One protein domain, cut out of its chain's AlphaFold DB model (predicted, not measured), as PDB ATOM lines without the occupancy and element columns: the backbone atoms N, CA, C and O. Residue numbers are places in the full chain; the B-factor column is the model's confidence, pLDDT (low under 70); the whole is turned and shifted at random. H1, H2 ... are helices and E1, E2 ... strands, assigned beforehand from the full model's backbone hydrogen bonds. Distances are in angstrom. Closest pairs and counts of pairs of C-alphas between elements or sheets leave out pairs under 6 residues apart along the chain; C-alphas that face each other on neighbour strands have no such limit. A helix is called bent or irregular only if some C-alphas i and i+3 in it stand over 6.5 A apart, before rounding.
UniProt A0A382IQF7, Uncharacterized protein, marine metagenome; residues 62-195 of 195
ATOM      1  N   GLU A  62      -3.297 -29.821  18.753       86.50
ATOM      2  CA  GLU A  62      -2.490 -30.077  17.557       86.50
ATOM      3  C   GLU A  62      -1.162 -29.308  17.619       86.50
ATOM      4  O   GLU A  62      -1.110 -28.189  18.129       86.50
ATOM      5  N   ASN A  63      -0.093 -29.882  17.058       87.62
ATOM      6  CA  ASN A  63       1.255 -29.288  17.011       87.62
ATOM      7  C   ASN A  63       1.927 -29.078  18.380       87.62
ATOM      8  O   ASN A  63       2.900 -28.322  18.485       87.62
ATOM      9  N   VAL A  64       1.433 -29.767  19.413       94.25
ATOM     10  CA  VAL A  64       2.084 -29.857  20.719       94.25
ATOM     11  C   VAL A  64       2.672 -31.247  20.906       94.25
ATOM     12  O   VAL A  64       1.964 -32.252  20.910       94.25
ATOM     13  N   GLU A  65       3.980 -31.302  21.111       93.38
ATOM     14  CA  GLU A  65       4.689 -32.535  21.411       93.38
ATOM     15  C   GLU A  65       4.994 -32.659  22.897       93.38
ATOM     16  O   GLU A  65       5.382 -31.699  23.567       93.38
ATOM     17  N   LYS A  66       4.867 -33.891  23.383       94.06
ATOM     18  CA  LYS A  66       5.291 -34.311  24.714       94.06
ATOM     19  C   LYS A  66       6.780 -34.639  24.723       94.06
ATOM     20  O   LYS A  66       7.259 -35.290  23.796       94.06
ATOM     21  N   ASN A  67       7.480 -34.317  25.812       91.81
ATOM     22  CA  ASN A  67       8.832 -34.831  26.022       91.81
ATOM     23  C   ASN A  67       8.840 -36.376  26.064       91.81
ATOM     24  O   ASN A  67       8.241 -36.970  26.971       91.81
ATOM     25  N   PRO A  68       9.510 -37.065  25.114       87.94
ATOM     26  CA  PRO A  68       9.558 -38.527  25.107       87.94
ATOM     27  C   PRO A  68      10.343 -39.082  26.303       87.94
ATOM     28  O   PRO A  68      10.129 -40.226  26.712       87.94
ATOM     29  N   ASN A  69      11.231 -38.279  26.898       87.50
ATOM     30  CA  ASN A  69      12.006 -38.643  28.070       87.50
ATOM     31  C   ASN A  69      11.461 -37.953  29.327       87.50
ATOM     32  O   ASN A  69      11.889 -36.869  29.692       87.50
ATOM     33  N   HIS A  70      10.601 -38.641  30.075       76.44
ATOM     34  CA  HIS A  70      10.062 -38.148  31.353       76.44
ATOM     35  C   HIS A  70      11.121 -37.882  32.448       76.44
ATOM     36  O   HIS A  70      10.793 -37.325  33.494       76.44
ATOM     37  N   LYS A  71      12.374 -38.329  32.263       77.56
ATOM     38  CA  LYS A  71      13.489 -38.029  33.181       77.56
ATOM     39  C   LYS A  71      14.222 -36.746  32.807       77.56
ATOM     40  O   LYS A  71      14.980 -36.232  33.632       77.56
ATOM     41  N   ASP A  72      14.043 -36.267  31.580       81.88
ATOM     42  CA  ASP A  72      14.558 -34.978  31.159       81.88
ATOM     43  C   ASP A  72      13.745 -33.881  31.846       81.88
ATOM     44  O   ASP A  72      12.531 -33.798  31.718       81.88
ATOM     45  N   GLN A  73      14.436 -33.063  32.631       78.50
ATOM     46  CA  GLN A  73      13.819 -32.002  33.421       78.50
ATOM     47  C   GLN A  73      13.894 -30.652  32.709       78.50
ATOM     48  O   GLN A  73      13.741 -29.639  33.383       78.50
ATOM     49  N   SER A  74      14.253 -30.616  31.418       84.75
ATOM     50  CA  SER A  74      14.486 -29.376  30.672       84.75
ATOM     51  C   SER A  74      13.243 -28.776  30.018       84.75
ATOM     52  O   SER A  74      13.204 -27.556  29.844       84.75
ATOM     53  N   TRP A  75      12.240 -29.598  29.703       92.19
ATOM     54  CA  TRP A  75      10.958 -29.174  29.139       92.19
ATOM     55  C   TRP A  75       9.901 -30.279  29.258       92.19
ATOM     56  O   TRP A  75      10.244 -31.461  29.263       92.19
ATOM     57  N   ASP A  76       8.629 -29.883  29.266       93.50
ATOM     58  CA  ASP A  76       7.480 -30.798  29.285       93.50
ATOM     59  C   ASP A  76       6.760 -30.814  27.927       93.50
ATOM     60  O   ASP A  76       6.419 -31.875  27.397       93.50
ATOM     61  N   ILE A  77       6.582 -29.624  27.332       94.88
ATOM     62  CA  ILE A  77       5.870 -29.407  26.062       94.88
ATOM     63  C   ILE A  77       6.743 -28.692  25.022       94.88
ATOM     64  O   ILE A  77       7.532 -27.806  25.365       94.88
ATOM     65  N   LYS A  78       6.574 -29.042  23.743       94.81
ATOM     66  CA  LYS A  78       7.195 -28.371  22.588       94.81
ATOM     67  C   LYS A  78       6.121 -27.968  21.578       94.81
ATOM     68  O   LYS A  78       5.299 -28.798  21.210       94.81
ATOM     69  N   PHE A  79       6.153 -26.723  21.108       92.38
ATOM     70  CA  PHE A  79       5.267 -26.210  20.059       92.38
ATOM     71  C   PHE A  79       6.021 -26.068  18.734       92.38
ATOM     72  O   PHE A  79       7.136 -25.534  18.721       92.38
ATOM     73  N   ASN A  80       5.386 -26.481  17.629       80.50
ATOM     74  CA  ASN A  80       5.857 -26.270  16.246       80.50
ATOM     75  C   ASN A  80       7.354 -26.559  16.057       80.50
ATOM     76  O   ASN A  80       8.084 -25.729  15.509       80.50
ATOM     77  N   ASP A  81       7.830 -27.670  16.622       76.00
ATOM     78  CA  ASP A  81       9.223 -28.131  16.559       76.00
ATOM     79  C   ASP A  81      10.323 -27.182  17.059       76.00
ATOM     80  O   ASP A  81      11.504 -27.512  16.973       76.00
ATOM     81  N   SER A  82       9.977 -26.027  17.623       81.62
ATOM     82  CA  SER A  82      10.939 -24.936  17.818       81.62
ATOM     83  C   SER A  82      11.018 -24.452  19.254       81.62
ATOM     84  O   SER A  82      12.119 -24.234  19.761       81.62
ATOM     85  N   ILE A  83       9.882 -24.296  19.937       90.75
ATOM     86  CA  ILE A  83       9.859 -23.715  21.280       90.75
ATOM     87  C   ILE A  83       9.392 -24.713  22.329       90.75
ATOM     88  O   ILE A  83       8.290 -25.251  22.271       90.75
ATOM     89  N   GLN A  84      10.257 -24.929  23.313       94.75
ATOM     90  CA  GLN A  84      10.050 -25.833  24.438       94.75
ATOM     91  C   GLN A  84       9.759 -25.044  25.715       94.75
ATOM     92  O   GLN A  84      10.347 -23.976  25.916       94.75
ATOM     93  N   PHE A  85       8.900 -25.581  26.583       95.31
ATOM     94  CA  PHE A  85       8.584 -25.023  27.900       95.31
ATOM     95  C   PHE A  85       8.504 -26.104  28.986       95.31
ATOM     96  O   PHE A  85       7.908 -27.159  28.775       95.31
ATOM     97  N   ASP A  86       9.037 -25.790  30.169       94.25
ATOM     98  CA  ASP A  86       8.660 -26.389  31.462       94.25
ATOM     99  C   ASP A  86       7.355 -25.719  31.937       94.25
ATOM    100  O   ASP A  86       7.260 -24.482  32.013       94.25
ATOM    101  N   VAL A  87       6.319 -26.513  32.202       95.31
ATOM    102  CA  VAL A  87       4.986 -26.052  32.608       95.31
ATOM    103  C   VAL A  87       4.926 -25.974  34.124       95.31
ATOM    104  O   VAL A  87       5.150 -26.940  34.851       95.31
ATOM    105  N   LYS A  88       4.577 -24.796  34.649       93.75
ATOM    106  CA  LYS A  88       4.598 -24.557  36.092       93.75
ATOM    107  C   LYS A  88       3.313 -23.929  36.605       93.75
ATOM    108  O   LYS A  88       3.090 -22.726  36.481       93.75
ATOM    109  N   GLY A  89       2.510 -24.725  37.306       95.25
ATOM    110  CA  GLY A  89       1.349 -24.228  38.041       95.25
ATOM    111  C   GLY A  89       1.743 -23.409  39.275       95.25
ATOM    112  O   GLY A  89       2.258 -23.950  40.257       95.25
ATOM    113  N   THR A  90       1.416 -22.121  39.293       94.69
ATOM    114  CA  THR A  90       1.739 -21.173  40.373       94.69
ATOM    115  C   THR A  90       0.520 -20.331  40.779       94.69
ATOM    116  O   THR A  90      -0.594 -20.558  40.302       94.69
ATOM    117  N   VAL A  91       0.717 -19.402  41.713       95.12
ATOM    118  CA  VAL A  91      -0.264 -18.402  42.160       95.12
ATOM    119  C   VAL A  91       0.393 -17.027  42.213       95.12
ATOM    120  O   VAL A  91       1.613 -16.935  42.367       95.12
ATOM    121  N   VAL A  92      -0.409 -15.962  42.174       95.50
ATOM    122  CA  VAL A  92       0.096 -14.599  42.403       95.50
ATOM    123  C   VAL A  92       0.716 -14.508  43.815       95.50
ATOM    124  O   VAL A  92       0.035 -14.823  44.810       95.50
ATOM    125  N   PRO A  93       1.998 -14.102  43.946       93.06
ATOM    126  CA  PRO A  93       2.677 -14.029  45.235       93.06
ATOM    127  C   PRO A  93       1.994 -13.038  46.172       93.06
ATOM    128  O   PRO A  93       1.472 -12.018  45.729       93.06
ATOM    129  N   LYS A  94       2.042 -13.302  47.484       91.25
ATOM    130  CA  LYS A  94       1.352 -12.491  48.504       91.25
ATOM    131  C   LYS A  94       1.647 -10.990  48.380       91.25
ATOM    132  O   LYS A  94       0.726 -10.196  48.504       91.25
ATOM    133  N   SER A  95       2.895 -10.623  48.086       90.88
ATOM    134  CA  SER A  95       3.328  -9.228  47.927       90.88
ATOM    135  C   SER A  95       2.729  -8.511  46.711       90.88
ATOM    136  O   SER A  95       2.731  -7.289  46.687       90.88
ATOM    137  N   PHE A  96       2.213  -9.243  45.720       92.62
ATOM    138  CA  PHE A  96       1.641  -8.672  44.498       92.62
ATOM    139  C   PHE A  96       0.111  -8.603  44.520       92.62
ATOM    140  O   PHE A  96      -0.455  -7.859  43.731       92.62
ATOM    141  N   ARG A  97      -0.573  -9.347  45.402       90.44
ATOM    142  CA  ARG A  97      -2.029  -9.587  45.313       90.44
ATOM    143  C   ARG A  97      -2.885  -8.327  45.377       90.44
ATOM    144  O   ARG A  97      -3.813  -8.198  44.593       90.44
ATOM    145  N   SER A  98      -2.593  -7.414  46.303       86.69
ATOM    146  CA  SER A  98      -3.420  -6.216  46.519       86.69
ATOM    147  C   SER A  98      -3.403  -5.249  45.335       86.69
ATOM    148  O   SER A  98      -4.352  -4.501  45.140       86.69
ATOM    149  N   LEU A  99      -2.326  -5.277  44.553       86.06
ATOM    150  CA  LEU A  99      -2.105  -4.428  43.388       86.06
ATOM    151  C   LEU A  99      -1.960  -5.278  42.125       86.06
ATOM    152  O   LEU A  99      -1.266  -4.865  41.196       86.06
ATOM    153  N   PHE A 100      -2.490  -6.502  42.129       92.19
ATOM    154  CA  PHE A 100      -2.307  -7.395  41.004       92.19
ATOM    155  C   PHE A 100      -3.136  -6.893  39.833       92.19
ATOM    156  O   PHE A 100      -4.356  -6.757  39.910       92.19
ATOM    157  N   ASP A 101      -2.438  -6.673  38.735       92.56
ATOM    158  CA  ASP A 101      -3.012  -6.482  37.428       92.56
ATOM    159  C   ASP A 101      -2.154  -7.253  36.419       92.56
ATOM    160  O   ASP A 101      -1.018  -7.658  36.689       92.56
ATOM    161  N   PHE A 102      -2.719  -7.468  35.240       95.19
ATOM    162  CA  PHE A 102      -2.095  -8.268  34.196       95.19
ATOM    163  C   PHE A 102      -0.831  -7.618  33.610       95.19
ATOM    164  O   PHE A 102       0.065  -8.335  33.176       95.19
ATOM    165  N   SER A 103      -0.695  -6.287  33.647       94.56
ATOM    166  CA  SER A 103       0.494  -5.600  33.117       94.56
ATOM    167  C   SER A 103       1.778  -5.957  33.876       94.56
ATOM    168  O   SER A 103       2.872  -5.864  33.323       94.56
ATOM    169  N   LYS A 104       1.649  -6.483  35.102       94.31
ATOM    170  CA  LYS A 104       2.760  -6.966  35.935       94.31
ATOM    171  C   LYS A 104       3.273  -8.356  35.563       94.31
ATOM    172  O   LYS A 104       4.073  -8.920  36.308       94.31
ATOM    173  N   GLU A 105       2.853  -8.932  34.434       96.38
ATOM    174  CA  GLU A 105       3.285 -10.266  33.984       96.38
ATOM    175  C   GLU A 105       4.812 -10.431  34.038       96.38
ATOM    176  O   GLU A 105       5.310 -11.417  34.586       96.38
ATOM    177  N   LYS A 106       5.565  -9.440  33.545       96.38
ATOM    178  CA  LYS A 106       7.032  -9.478  33.569       96.38
ATOM    179  C   LYS A 106       7.589  -9.522  34.994       96.38
ATOM    180  O   LYS A 106       8.449 -10.348  35.284       96.38
ATOM    181  N   GLU A 107       7.092  -8.668  35.885       96.00
ATOM    182  CA  GLU A 107       7.531  -8.631  37.286       96.00
ATOM    183  C   GLU A 107       7.225  -9.945  38.012       96.00
ATOM    184  O   GLU A 107       8.031 -10.421  38.813       96.00
ATOM    185  N   LEU A 108       6.081 -10.564  37.705       96.31
ATOM    186  CA  LEU A 108       5.716 -11.870  38.242       96.31
ATOM    187  C   LEU A 108       6.657 -12.966  37.750       96.31
ATOM    188  O   LEU A 108       7.125 -13.762  38.561       96.31
ATOM    189  N   ILE A 109       6.967 -12.999  36.453       96.12
ATOM    190  CA  ILE A 109       7.931 -13.947  35.877       96.12
ATOM    191  C   ILE A 109       9.300 -13.788  36.543       96.12
ATOM    192  O   ILE A 109       9.867 -14.777  37.017       96.12
ATOM    193  N   ASP A 110       9.796 -12.554  36.651       95.06
ATOM    194  CA  ASP A 110      11.066 -12.246  37.315       95.06
ATOM    195  C   ASP A 110      11.046 -12.718  38.781       95.06
ATOM    196  O   ASP A 110      11.996 -13.351  39.260       95.06
ATOM    197  N   PHE A 111       9.932 -12.499  39.488       94.81
ATOM    198  CA  PHE A 111       9.734 -13.005  40.843       94.81
ATOM    199  C   PHE A 111       9.748 -14.539  40.897       94.81
ATOM    200  O   PHE A 111      10.387 -15.104  41.789       94.81
ATOM    201  N   TYR A 112       9.069 -15.231  39.982       93.75
ATOM    202  CA  TYR A 112       8.994 -16.693  39.980       93.75
ATOM    203  C   TYR A 112      10.350 -17.346  39.724       93.75
ATOM    204  O   TYR A 112      10.670 -18.329  40.393       93.75
ATOM    205  N   TYR A 113      11.158 -16.809  38.809       92.19
ATOM    206  CA  TYR A 113      12.523 -17.299  38.601       92.19
ATOM    207  C   TYR A 113      13.406 -17.038  39.824       92.19
ATOM    208  O   TYR A 113      14.093 -17.948  40.285       92.19
ATOM    209  N   LYS A 114      13.337 -15.835  40.413       90.31
ATOM    210  CA  LYS A 114      14.135 -15.473  41.597       90.31
ATOM    211  C   LYS A 114      13.822 -16.337  42.821       90.31
ATOM    212  O   LYS A 114      14.728 -16.663  43.589       90.31
ATOM    213  N   ASN A 115      12.549 -16.673  43.021       86.94
ATOM    214  CA  ASN A 115      12.062 -17.395  44.201       86.94
ATOM    215  C   ASN A 115      11.831 -18.888  43.937       86.94
ATOM    216  O   ASN A 115      11.188 -19.569  44.737       86.94
ATOM    217  N   GLN A 116      12.331 -19.413  42.820       76.38
ATOM    218  CA  GLN A 116      12.285 -20.841  42.578       76.38
ATOM    219  C   GLN A 116      13.155 -21.591  43.599       76.38
ATOM    220  O   GLN A 116      14.220 -21.117  43.996       76.38
ATOM    221  N   SER A 117      12.727 -22.798  43.981       62.72
ATOM    222  CA  SER A 117      13.592 -23.741  44.688       62.72
ATOM    223  C   SER A 117      14.901 -23.948  43.917       62.72
ATOM    224  O   SER A 117      14.917 -24.463  42.799       62.72
ATOM    225  N   LYS A 118      16.014 -23.552  44.536       59.09
ATOM    226  CA  LYS A 118      17.376 -23.659  43.991       59.09
ATOM    227  C   LYS A 118      17.933 -25.087  44.082       59.09
ATOM    228  O   LYS A 118      19.085 -25.264  44.455       59.09
ATOM    229  N   GLY A 119      17.100 -26.103  43.846       56.25
ATOM    230  CA  GLY A 119      17.525 -27.505  43.907       56.25
ATOM    231  C   GLY A 119      18.624 -27.833  42.881       56.25
ATOM    232  O   GLY A 119      19.179 -26.951  42.237       56.25
ATOM    233  N   VAL A 120      18.880 -29.122  42.651       49.53
ATOM    234  CA  VAL A 120      19.938 -29.652  41.751       49.53
ATOM    235  C   VAL A 120      19.844 -29.155  40.285       49.53
ATOM    236  O   VAL A 120      20.742 -29.374  39.476       49.53
ATOM    237  N   ARG A 121      18.768 -28.452  39.913       54.50
ATOM    238  CA  ARG A 121      18.586 -27.855  38.586       54.50
ATOM    239  C   ARG A 121      19.403 -26.567  38.473       54.50
ATOM    240  O   ARG A 121      18.909 -25.478  38.745       54.50
ATOM    241  N   HIS A 122      20.650 -26.705  38.040       53.59
ATOM    242  CA  HIS A 122      21.535 -25.576  37.743       53.59
ATOM    243  C   HIS A 122      21.143 -24.799  36.471       53.59
ATOM    244  O   HIS A 122      21.616 -23.681  36.282       53.59
ATOM    245  N   ASN A 123      20.256 -25.345  35.627       66.94
ATOM    246  CA  ASN A 123      19.869 -24.720  34.363       66.94
ATOM    247  C   ASN A 123      18.542 -23.967  34.464       66.94
ATOM    248  O   ASN A 123      17.507 -24.524  34.836       66.94
ATOM    249  N   ILE A 124      18.582 -22.696  34.068       81.44
ATOM    250  CA  ILE A 124      17.392 -21.895  33.810       81.44
ATOM    251  C   ILE A 124      16.765 -22.342  32.483       81.44
ATOM    252  O   ILE A 124      17.472 -22.583  31.508       81.44
ATOM    253  N   GLN A 125      15.444 -22.498  32.458       89.69
ATOM    254  CA  GLN A 125      14.690 -23.058  31.331       89.69
ATOM    255  C   GLN A 125      13.572 -22.109  30.928       89.69
ATOM    256  O   GLN A 125      13.112 -21.310  31.754       89.69
ATOM    257  N   ASN A 126      13.103 -22.232  29.689       94.62
ATOM    258  CA  ASN A 126      11.887 -21.560  29.260       94.62
ATOM    259  C   ASN A 126      10.701 -22.040  30.098       94.62
ATOM    260  O   ASN A 126      10.563 -23.242  30.330       94.62
ATOM    261  N   ARG A 127       9.831 -21.124  30.533       95.00
ATOM    262  CA  ARG A 127       8.674 -21.491  31.360       95.00
ATOM    263  C   ARG A 127       7.343 -20.974  30.880       95.00
ATOM    264  O   ARG A 127       7.183 -19.789  30.597       95.00
ATOM    265  N   LEU A 128       6.362 -21.862  30.937       97.06
ATOM    266  CA  LEU A 128       4.962 -21.505  30.843       97.06
ATOM    267  C   LEU A 128       4.342 -21.570  32.238       97.06
ATOM    268  O   LEU A 128       4.140 -22.643  32.806       97.06
ATOM    269  N   PHE A 129       4.064 -20.409  32.822       97.75
ATOM    270  CA  PHE A 129       3.454 -20.323  34.142       97.75
ATOM    271  C   PHE A 129       1.933 -20.365  34.026       97.75
ATOM    272  O   PHE A 129       1.323 -19.485  33.423       97.75
ATOM    273  N   ILE A 130       1.306 -21.343  34.672       98.44
ATOM    274  CA  ILE A 130      -0.151 -21.390  34.822       98.44
ATOM    275  C   ILE A 130      -0.482 -20.706  36.145       98.44
ATOM    276  O   ILE A 130      -0.309 -21.281  37.225       98.44
ATOM    277  N   VAL A 131      -0.860 -19.432  36.076       98.06
ATOM    278  CA  VAL A 131      -1.035 -18.567  37.246       98.06
ATOM    279  C   VAL A 131      -2.491 -18.605  37.685       98.06
ATOM    280  O   VAL A 131      -3.363 -18.068  37.010       98.06
ATOM    281  N   HIS A 132      -2.751 -19.203  38.844       97.88
ATOM    282  CA  HIS A 132      -4.090 -19.293  39.419       97.88
ATOM    283  C   HIS A 132      -4.296 -18.153  40.415       97.88
ATOM    284  O   HIS A 132      -3.521 -18.012  41.370       97.88
ATOM    285  N   HIS A 133      -5.331 -17.343  40.217       97.12
ATOM    286  CA  HIS A 133      -5.622 -16.225  41.107       97.12
ATOM    287  C   HIS A 133      -7.120 -16.029  41.296       97.12
ATOM    288  O   HIS A 133      -7.874 -15.954  40.336       97.12
ATOM    289  N   SER A 134      -7.527 -15.910  42.552       96.38
ATOM    290  CA  SER A 134      -8.870 -15.491  42.923       96.38
ATOM    291  C   SER A 134      -8.779 -14.136  43.599       96.38
ATOM    292  O   SER A 134      -7.947 -13.943  44.493       96.38
ATOM    293  N   PHE A 135      -9.627 -13.210  43.156       94.31
ATOM    294  CA  PHE A 135      -9.779 -11.899  43.779       94.31
ATOM    295  C   PHE A 135     -10.616 -11.946  45.069       94.31
ATOM    296  O   PHE A 135     -10.660 -10.943  45.780       94.31
ATOM    297  N   ASN A 136     -11.228 -13.094  45.386       93.31
ATOM    298  CA  ASN A 136     -12.003 -13.315  46.607       93.31
ATOM    299  C   ASN A 136     -11.126 -13.900  47.720       93.31
ATOM    300  O   ASN A 136     -10.869 -13.248  48.729       93.31
ATOM    301  N   GLU A 137     -10.609 -15.116  47.517       91.50
ATOM    302  CA  GLU A 137      -9.814 -15.836  48.516       91.50
ATOM    303  C   GLU A 137      -8.652 -16.569  47.853       91.50
ATOM    304  O   GLU A 137      -8.824 -17.295  46.873       91.50
ATOM    305  N   THR A 138      -7.445 -16.456  48.420       88.19
ATOM    306  CA  THR A 138      -6.253 -17.133  47.864       88.19
ATOM    307  C   THR A 138      -6.462 -18.643  47.790       88.19
ATOM    308  O   THR A 138      -5.935 -19.331  46.913       88.19
ATOM    309  N   GLU A 139      -7.264 -19.150  48.708       88.69
ATOM    310  CA  GLU A 139      -7.576 -20.540  48.906       88.69
ATOM    311  C   GLU A 139      -8.272 -21.184  47.711       88.69
ATOM    312  O   GLU A 139      -8.006 -22.333  47.346       88.69
ATOM    313  N   ARG A 140      -9.072 -20.388  47.007       93.25
ATOM    314  CA  ARG A 140      -9.799 -20.804  45.809       93.25
ATOM    315  C   ARG A 140      -8.877 -21.025  44.611       93.25
ATOM    316  O   ARG A 140      -9.270 -21.671  43.645       93.25
ATOM    317  N   SER A 141      -7.599 -20.643  44.699       92.50
ATOM    318  CA  SER A 141      -6.593 -21.043  43.701       92.50
ATOM    319  C   SER A 141      -6.449 -22.564  43.555       92.50
ATOM    320  O   SER A 141      -6.102 -23.033  42.474       92.50
ATOM    321  N   MET A 142      -6.741 -23.353  44.597       91.31
ATOM    322  CA  MET A 142      -6.740 -24.821  44.496       91.31
ATOM    323  C   MET A 142      -7.935 -25.344  43.697       91.31
ATOM    324  O   MET A 142      -7.779 -26.307  42.956       91.31
ATOM    325  N   PHE A 143      -9.090 -24.681  43.783       94.00
ATOM    326  CA  PHE A 143     -10.228 -24.971  42.914       94.00
ATOM    327  C   PHE A 143      -9.894 -24.645  41.452       94.00
ATOM    328  O   PHE A 143     -10.089 -25.479  40.572       94.00
ATOM    329  N   LEU A 144      -9.283 -23.482  41.198       96.88
ATOM    330  CA  LEU A 144      -8.864 -23.077  39.850       96.88
ATOM    331  C   LEU A 144      -7.859 -24.054  39.225       96.88
ATOM    332  O   LEU A 144      -7.899 -24.296  38.019       96.88
ATOM    333  N   ARG A 145      -6.994 -24.676  40.041       96.38
ATOM    334  CA  ARG A 145      -6.087 -25.745  39.592       96.38
ATOM    335  C   ARG A 145      -6.810 -26.975  39.069       96.38
ATOM    336  O   ARG A 145      -6.169 -27.734  38.358       96.38
ATOM    337  N   CYS A 146      -8.091 -27.152  39.366       95.69
ATOM    338  CA  CYS A 146      -8.910 -28.241  38.846       95.69
ATOM    339  C   CYS A 146     -10.013 -27.785  37.892       95.69
ATOM    340  O   CYS A 146     -10.852 -28.593  37.500       95.69
ATOM    341  N   TYR A 147     -10.017 -26.517  37.479       97.19
ATOM    342  CA  TYR A 147     -10.987 -26.024  36.506       97.19
ATOM    343  C   TYR A 147     -10.571 -26.437  35.084       97.19
ATOM    344  O   TYR A 147     -10.119 -25.624  34.276       97.19
ATOM    345  N   TRP A 148     -10.705 -27.728  34.778       96.81
ATOM    346  CA  TRP A 148     -10.178 -28.338  33.553       96.81
ATOM    347  C   TRP A 148     -10.790 -27.769  32.280       96.81
ATOM    348  O   TRP A 148     -10.050 -27.477  31.350       96.81
ATOM    349  N   GLU A 149     -12.105 -27.537  32.246       97.19
ATOM    350  CA  GLU A 149     -12.766 -26.981  31.055       97.19
ATOM    351  C   GLU A 149     -12.274 -25.568  30.725       97.19
ATOM    352  O   GLU A 149     -11.974 -25.253  29.572       97.19
ATOM    353  N   LEU A 150     -12.095 -24.724  31.746       98.06
ATOM    354  CA  LEU A 150     -11.534 -23.389  31.568       98.06
ATOM    355  C   LEU A 150     -10.089 -23.458  31.061       98.06
ATOM    356  O   LEU A 150      -9.726 -22.736  30.132       98.06
ATOM    357  N   LYS A 151      -9.274 -24.351  31.631       98.19
ATOM    358  CA  LYS A 151      -7.876 -24.530  31.223       98.19
ATOM    359  C   LYS A 151      -7.734 -25.120  29.830       98.19
ATOM    360  O   LYS A 151      -6.896 -24.651  29.074       98.19
ATOM    361  N   LYS A 152      -8.595 -26.058  29.444       98.00
ATOM    362  CA  LYS A 152      -8.662 -26.595  28.082       98.00
ATOM    363  C   LYS A 152      -8.891 -25.478  27.063       98.00
ATOM    364  O   LYS A 152      -8.175 -25.396  26.070       98.00
ATOM    365  N   ASN A 153      -9.829 -24.570  27.341       98.12
ATOM    366  CA  ASN A 153     -10.057 -23.402  26.487       98.12
ATOM    367  C   ASN A 153      -8.849 -22.452  26.474       98.12
ATOM    368  O   ASN A 153      -8.445 -21.997  25.404       98.12
ATOM    369  N   ALA A 154      -8.237 -22.205  27.635       98.31
ATOM    370  CA  ALA A 154      -7.051 -21.360  27.748       98.31
ATOM    371  C   ALA A 154      -5.851 -21.918  26.965       98.31
ATOM    372  O   ALA A 154      -5.145 -21.171  26.294       98.31
ATOM    373  N   TYR A 155      -5.619 -23.228  27.029       97.62
ATOM    374  CA  TYR A 155      -4.467 -23.883  26.407       97.62
ATOM    375  C   TYR A 155      -4.633 -23.993  24.900       97.62
ATOM    376  O   TYR A 155      -3.680 -23.736  24.168       97.62
ATOM    377  N   ARG A 156      -5.857 -24.256  24.431       97.00
ATOM    378  CA  ARG A 156      -6.203 -24.147  23.014       97.00
ATOM    379  C   ARG A 156      -5.937 -22.749  22.473       97.00
ATOM    380  O   ARG A 156      -5.357 -22.604  21.400       97.00
ATOM    381  N   GLU A 157      -6.363 -21.716  23.196       97.12
ATOM    382  CA  GLU A 157      -6.131 -20.336  22.768       97.12
ATOM    383  C   GLU A 157      -4.639 -19.993  22.774       97.12
ATOM    384  O   GLU A 157      -4.125 -19.453  21.797       97.12
ATOM    385  N   PHE A 158      -3.910 -20.401  23.813       96.75
ATOM    386  CA  PHE A 158      -2.457 -20.260  23.855       96.75
ATOM    387  C   PHE A 158      -1.779 -20.939  22.659       96.75
ATOM    388  O   PHE A 158      -0.950 -20.312  22.001       96.75
ATOM    389  N   ASN A 159      -2.166 -22.179  22.335       95.00
ATOM    390  CA  ASN A 159      -1.622 -22.928  21.204       95.00
ATOM    391  C   ASN A 159      -1.866 -22.207  19.866       95.00
ATOM    392  O   ASN A 159      -0.965 -22.083  19.034       95.00
ATOM    393  N   LYS A 160      -3.066 -21.648  19.669       94.25
ATOM    394  CA  LYS A 160      -3.365 -20.825  18.488       94.25
ATOM    395  C   LYS A 160      -2.486 -19.583  18.425       94.25
ATOM    396  O   LYS A 160      -1.959 -19.261  17.359       94.25
ATOM    397  N   LEU A 161      -2.339 -18.859  19.532       94.69
ATOM    398  CA  LEU A 161      -1.578 -17.611  19.558       94.69
ATOM    399  C   LEU A 161      -0.081 -17.859  19.341       94.69
ATOM    400  O   LEU A 161       0.541 -17.131  18.565       94.69
ATOM    401  N   ILE A 162       0.488 -18.893  19.969       92.94
ATOM    402  CA  ILE A 162       1.909 -19.223  19.810       92.94
ATOM    403  C   ILE A 162       2.214 -19.724  18.398       92.94
ATOM    404  O   ILE A 162       3.188 -19.280  17.796       92.94
ATOM    405  N   THR A 163       1.344 -20.560  17.825       90.00
ATOM    406  CA  THR A 163       1.520 -21.095  16.467       90.00
ATOM    407  C   THR A 163       1.448 -20.015  15.403       90.00
ATOM    408  O   THR A 163       2.228 -20.011  14.457       90.00
ATOM    409  N   ASN A 164       0.583 -19.023  15.597       89.75
ATOM    410  CA  ASN A 164       0.487 -17.886  14.688       89.75
ATOM    411  C   ASN A 164       1.525 -16.784  14.967       89.75
ATOM    412  O   ASN A 164       1.406 -15.699  14.401       89.75
ATOM    413  N   SER A 165       2.509 -17.018  15.847       86.25
ATOM    414  CA  SER A 165       3.508 -16.017  16.261       86.25
ATOM    415  C   SER A 165       2.888 -14.702  16.765       86.25
ATOM    416  O   SER A 165       3.449 -13.625  16.586       86.25
ATOM    417  N   LYS A 166       1.712 -14.783  17.404       88.31
ATOM    418  CA  LYS A 166       0.960 -13.635  17.943       88.31
ATOM    419  C   LYS A 166       1.222 -13.382  19.431       88.31
ATOM    420  O   LYS A 166       0.599 -12.496  20.008       88.31
ATOM    421  N   LEU A 167       2.109 -14.155  20.062       91.56
ATOM    422  CA  LEU A 167       2.465 -13.983  21.470       91.56
ATOM    423  C   LEU A 167       3.765 -13.214  21.645       91.56
ATOM    424  O   LEU A 167       4.815 -13.598  21.132       91.56
ATOM    425  N   ASN A 168       3.709 -12.205  22.509       92.44
ATOM    426  CA  ASN A 168       4.897 -11.552  23.034       92.44
ATOM    427  C   ASN A 168       5.443 -12.366  24.210       92.44
ATOM    428  O   ASN A 168       4.952 -12.266  25.338       92.44
ATOM    429  N   LEU A 169       6.454 -13.189  23.936       95.38
ATOM    430  CA  LEU A 169       7.177 -13.930  24.965       95.38
ATOM    431  C   LEU A 169       8.084 -12.990  25.764       95.38
ATOM    432  O   LEU A 169       8.786 -12.145  25.205       95.38
ATOM    433  N   ILE A 170       8.094 -13.155  27.084       96.56
ATOM    434  CA  ILE A 170       8.883 -12.320  27.986       96.56
ATOM    435  C   ILE A 170      10.267 -12.938  28.139       96.56
ATOM    436  O   ILE A 170      10.405 -14.076  28.579       96.56
ATOM    437  N   LYS A 171      11.306 -12.180  27.789       95.56
ATOM    438  CA  LYS A 171      12.697 -12.592  28.001       95.56
ATOM    439  C   LYS A 171      13.087 -12.424  29.469       95.56
ATOM    440  O   LYS A 171      12.865 -11.362  30.052       95.56
ATOM    441  N   HIS A 172      13.725 -13.446  30.027       92.19
ATOM    442  CA  HIS A 172      14.352 -13.430  31.343       92.19
ATOM    443  C   HIS A 172      15.743 -14.064  31.220       92.19
ATOM    444  O   HIS A 172      15.869 -15.265  30.993       92.19
ATOM    445  N   ASN A 173      16.805 -13.265  31.352       90.19
ATOM    446  CA  ASN A 173      18.179 -13.688  31.047       90.19
ATOM    447  C   ASN A 173      18.278 -14.320  29.640       90.19
ATOM    448  O   ASN A 173      17.953 -13.667  28.650       90.19
ATOM    449  N   SER A 174      18.717 -15.579  29.549       90.06
ATOM    450  CA  SER A 174      18.872 -16.340  28.304       90.06
ATOM    451  C   SER A 174      17.645 -17.174  27.918       90.06
ATOM    452  O   SER A 174      17.722 -17.935  26.957       90.06
ATOM    453  N   VAL A 175      16.537 -17.078  28.661       93.56
ATOM    454  CA  VAL A 175      15.319 -17.873  28.433       93.56
ATOM    455  C   VAL A 175      14.108 -16.989  28.175       93.56
ATOM    456  O   VAL A 175      14.125 -15.777  28.407       93.56
ATOM    457  N   VAL A 176      13.035 -17.613  27.699       95.56
ATOM    458  CA  VAL A 176      11.737 -16.970  27.498       95.56
ATOM    459  C   VAL A 176      10.671 -17.584  28.389       95.56
ATOM    460  O   VAL A 176      10.701 -18.768  28.718       95.56
ATOM    461  N   ALA A 177       9.695 -16.777  28.774       96.94
ATOM    462  CA  ALA A 177       8.584 -17.226  29.583       96.94
ATOM    463  C   ALA A 177       7.285 -16.518  29.218       96.94
ATOM    464  O   ALA A 177       7.275 -15.459  28.582       96.94
ATOM    465  N   LYS A 178       6.175 -17.117  29.644       97.69
ATOM    466  CA  LYS A 178       4.838 -16.543  29.501       97.69
ATOM    467  C   LYS A 178       3.923 -17.012  30.624       97.69
ATOM    468  O   LYS A 178       4.164 -18.067  31.216       97.69
ATOM    469  N   CYS A 179       2.887 -16.240  30.925       98.19
ATOM    470  CA  CYS A 179       1.830 -16.623  31.847       98.19
ATOM    471  C   CYS A 179       0.521 -16.904  31.102       98.19
ATOM    472  O   CYS A 179       0.105 -16.155  30.220       98.19
ATOM    473  N   ILE A 180      -0.168 -17.961  31.525       98.50
ATOM    474  CA  ILE A 180      -1.597 -18.154  31.287       98.50
ATOM    475  C   ILE A 180      -2.276 -17.929  32.628       98.50
ATOM    476  O   ILE A 180      -2.040 -18.667  33.589       98.50
ATOM    477  N   PHE A 181      -3.091 -16.886  32.714       98.50
ATOM    478  CA  PHE A 181      -3.791 -16.539  33.940       98.50
ATOM    479  C   PHE A 181      -5.139 -17.247  33.979       98.50
ATOM    480  O   PHE A 181      -5.933 -17.081  33.061       98.50
ATOM    481  N   ILE A 182      -5.399 -18.000  35.045       98.62
ATOM    482  CA  ILE A 182      -6.682 -18.643  35.338       98.62
ATOM    483  C   ILE A 182      -7.274 -17.923  36.544       98.62
ATOM    484  O   ILE A 182      -6.688 -17.950  37.632       98.62
ATOM    485  N   ILE A 183      -8.387 -17.229  36.329       98.19
ATOM    486  CA  ILE A 183      -8.858 -16.173  37.216       98.19
ATOM    487  C   ILE A 183     -10.273 -16.443  37.702       98.19
ATOM    488  O   ILE A 183     -11.140 -16.863  36.940       98.19
ATOM    489  N   GLU A 184     -10.493 -16.125  38.969       97.75
ATOM    490  CA  GLU A 184     -11.810 -15.866  39.531       97.75
ATOM    491  C   GLU A 184     -11.936 -14.371  39.861       97.75
ATOM    492  O   GLU A 184     -11.115 -13.842  40.620       97.75
ATOM    493  N   SER A 185     -12.941 -13.699  39.293       95.81
ATOM    494  CA  SER A 185     -13.251 -12.284  39.538       95.81
ATOM    495  C   SER A 185     -13.812 -12.038  40.945       95.81
ATOM    496  O   SER A 185     -14.122 -12.970  41.688       95.81
ATOM    497  N   LYS A 186     -13.988 -10.763  41.311       94.38
ATOM    498  CA  LYS A 186     -14.667 -10.388  42.565       94.38
ATOM    499  C   LYS A 186     -16.148 -10.776  42.543       94.38
ATOM    500  O   LYS A 186     -16.747 -11.046  43.575       94.38
ATOM    501  N   GLU A 187     -16.717 -10.844  41.349       96.81
ATOM    502  CA  GLU A 187     -18.101 -11.204  41.065       96.81
ATOM    503  C   GLU A 187     -18.316 -12.731  41.017       96.81
ATOM    504  O   GLU A 187     -19.445 -13.177  40.846       96.81
ATOM    505  N   ASN A 188     -17.268 -13.535  41.260       93.94
ATOM    506  CA  ASN A 188     -17.242 -15.004  41.130       93.94
ATOM    507  C   ASN A 188     -17.359 -15.522  39.683       93.94
ATOM    508  O   ASN A 188     -17.726 -16.678  39.471       93.94
ATOM    509  N   ASP A 189     -16.990 -14.711  38.693       96.88
ATOM    510  CA  ASP A 189     -16.850 -15.167  37.311       96.88
ATOM    511  C   ASP A 189     -15.492 -15.830  37.091       96.88
ATOM    512  O   ASP A 189     -14.461 -15.368  37.590       96.88
ATOM    513  N   PHE A 190     -15.472 -16.890  36.284       98.00
ATOM    514  CA  PHE A 190     -14.263 -17.647  35.975       98.00
ATOM    515  C   PHE A 190     -13.840 -17.423  34.529       98.00
ATOM    516  O   PHE A 190     -14.602 -17.680  33.599       98.00
ATOM    517  N   TYR A 191     -12.607 -16.970  34.329       98.31
ATOM    518  CA  TYR A 191     -12.083 -16.675  32.999       98.31
ATOM    519  C   TYR A 191     -10.576 -16.906  32.930       98.31
ATOM    520  O   TYR A 191      -9.900 -17.065  33.948       98.31
ATOM    521  N   PHE A 192     -10.033 -16.928  31.714       98.56
ATOM    522  CA  PHE A 192      -8.591 -16.945  31.503       98.56
ATOM    523  C   PHE A 192      -8.126 -15.689  30.775       98.56
ATOM    524  O   PHE A 192      -8.904 -15.029  30.085       98.56
ATOM    525  N   LYS A 193      -6.843 -15.361  30.923       98.00
ATOM    526  CA  LYS A 193      -6.210 -14.265  30.188       98.00
ATOM    527  C   LYS A 193      -4.805 -14.636  29.740       98.00
ATOM    528  O   LYS A 193      -4.032 -15.219  30.499       98.00
ATOM    529  N   ILE A 194      -4.497 -14.268  28.503       97.38
ATOM    530  CA  ILE A 194      -3.183 -14.353  27.865       97.38
ATOM    531  C   ILE A 194      -2.941 -12.967  27.263       97.38
ATOM    532  O   ILE A 194      -3.856 -12.406  26.662       97.38
ATOM    533  N   ILE A 195      -1.769 -12.388  27.515       90.19
ATOM    534  CA  ILE A 195      -1.441 -10.991  27.174       90.19
ATOM    535  C   ILE A 195      -0.581 -10.935  25.920       90.19
ATOM    536  O   ILE A 195       0.346 -11.773  25.817       90.19
TER     537      ILE A 195
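This is residues 62 to 195 of the 195 residues of an uncharacterized protein of marine metagenome (UniProt A0A382IQF7). One strongly twisted sheet runs through the middle, with H3 and H4 packed over one face and H2 over the other, where the sheet curls round H2. The long strands E3, E4 and E6 lie side by side in it, the hairpin of E1 and E2 extends it past E3, and residues 114 to 120 stick out. The printed part has 134 residues, with four named helices and seven named strands that follow along the chain as E1, E2, E3, H1, H2, E4, H3, H4, E5, E6, E7; the class is mixed, helices and strands; the branched sheet has the parallel neighbour pairs E3 and E4, and E4 and E6, its other neighbour pairs are antiparallel, and E6 has E4 on one side and E5 and E7 on the other side. The whole is compact, with a radius of gyration of the C-alphas of 14.8 A and spans of 41 by 33 by 26 A.

Find C-alpha 64 at (2.084, -29.857, 20.719), where E1, residues 64 to 66, begins. E2, residues 77 to 79, comes next, then E3, residues 83 to 91, 23.8 A long. H1, residues 94 to 99, and H2, residues 102 to 114, 19.2 A, are irregular: C-alphas 95 and 98 are 7.5 A apart, C-alphas 103 and 106 7.6 A. E4, residues 127 to 134, covers 21.9 A. After H3, residues 138 to 144, find C-alpha 148 at (-10.178, -28.338, 33.553); from there H4 runs 21.9 A to residue 163. E5, residues 170 to 172, E6, residues 175 to 184, 29.4 A, and E7, residues 190 to 193, follow; E7 ends at (-6.210, -14.265, 30.188).

Begin at E1 and E2, an antiparallel hairpin with N 65 and O 78 2.8 A apart. E2, E3 continue this meander, each strand the antiparallel neighbour of the one before; see N 79 and O 83, 2.8 A. E3, H1 H2, E4 form a strand-helix-strand unit, two parallel neighbour strands with helices between, its crossover right-handed; N 90 and O 130 are 2.8 A apart. E4 and E6 are parallel, with N 129 and O 178 at 2.8 A. E5 E6 E7 is a second meander: E5 and E7 lie on one side of E6, E4 on the other side; check N 177 and O 170, 2.8 A, and N 183 and O 191, 2.8 A. H2 is on the sheet, its Glu 105 and Cys 179 of E6 having C-alphas 6.9 A apart, their closest. H3 is over E4 at a height over the sheet of 5.9 A, slantwise to the strands, 56 degrees to E4 on the local plane; their closest C-alphas, Ser 141 and His 132, are 5.3 A apart. H4 is on the sheet too, with Ala 154 and Phe 192 of E7 its closest C-alphas to E7, 6.0 A. H1 is not on it. In H4 every O i to N i+4 pair is within hydrogen-bond range; H2 has 7 of 9, H1 0 of 2 with 2 of 3 O i to N i+3 pairs, and H3 1 of 3 with 4 of 4.

The C-alphas farthest apart, those of Asn 69 and Glu 187, are 42.8 A from each other. The printed part has no cut and ends at the chain's last residue, 195. The link from H2 to E4 is long, with 12 residues, and within it residues 117 to 123 have pLDDT under 70; the mean of the printed part is 91.2.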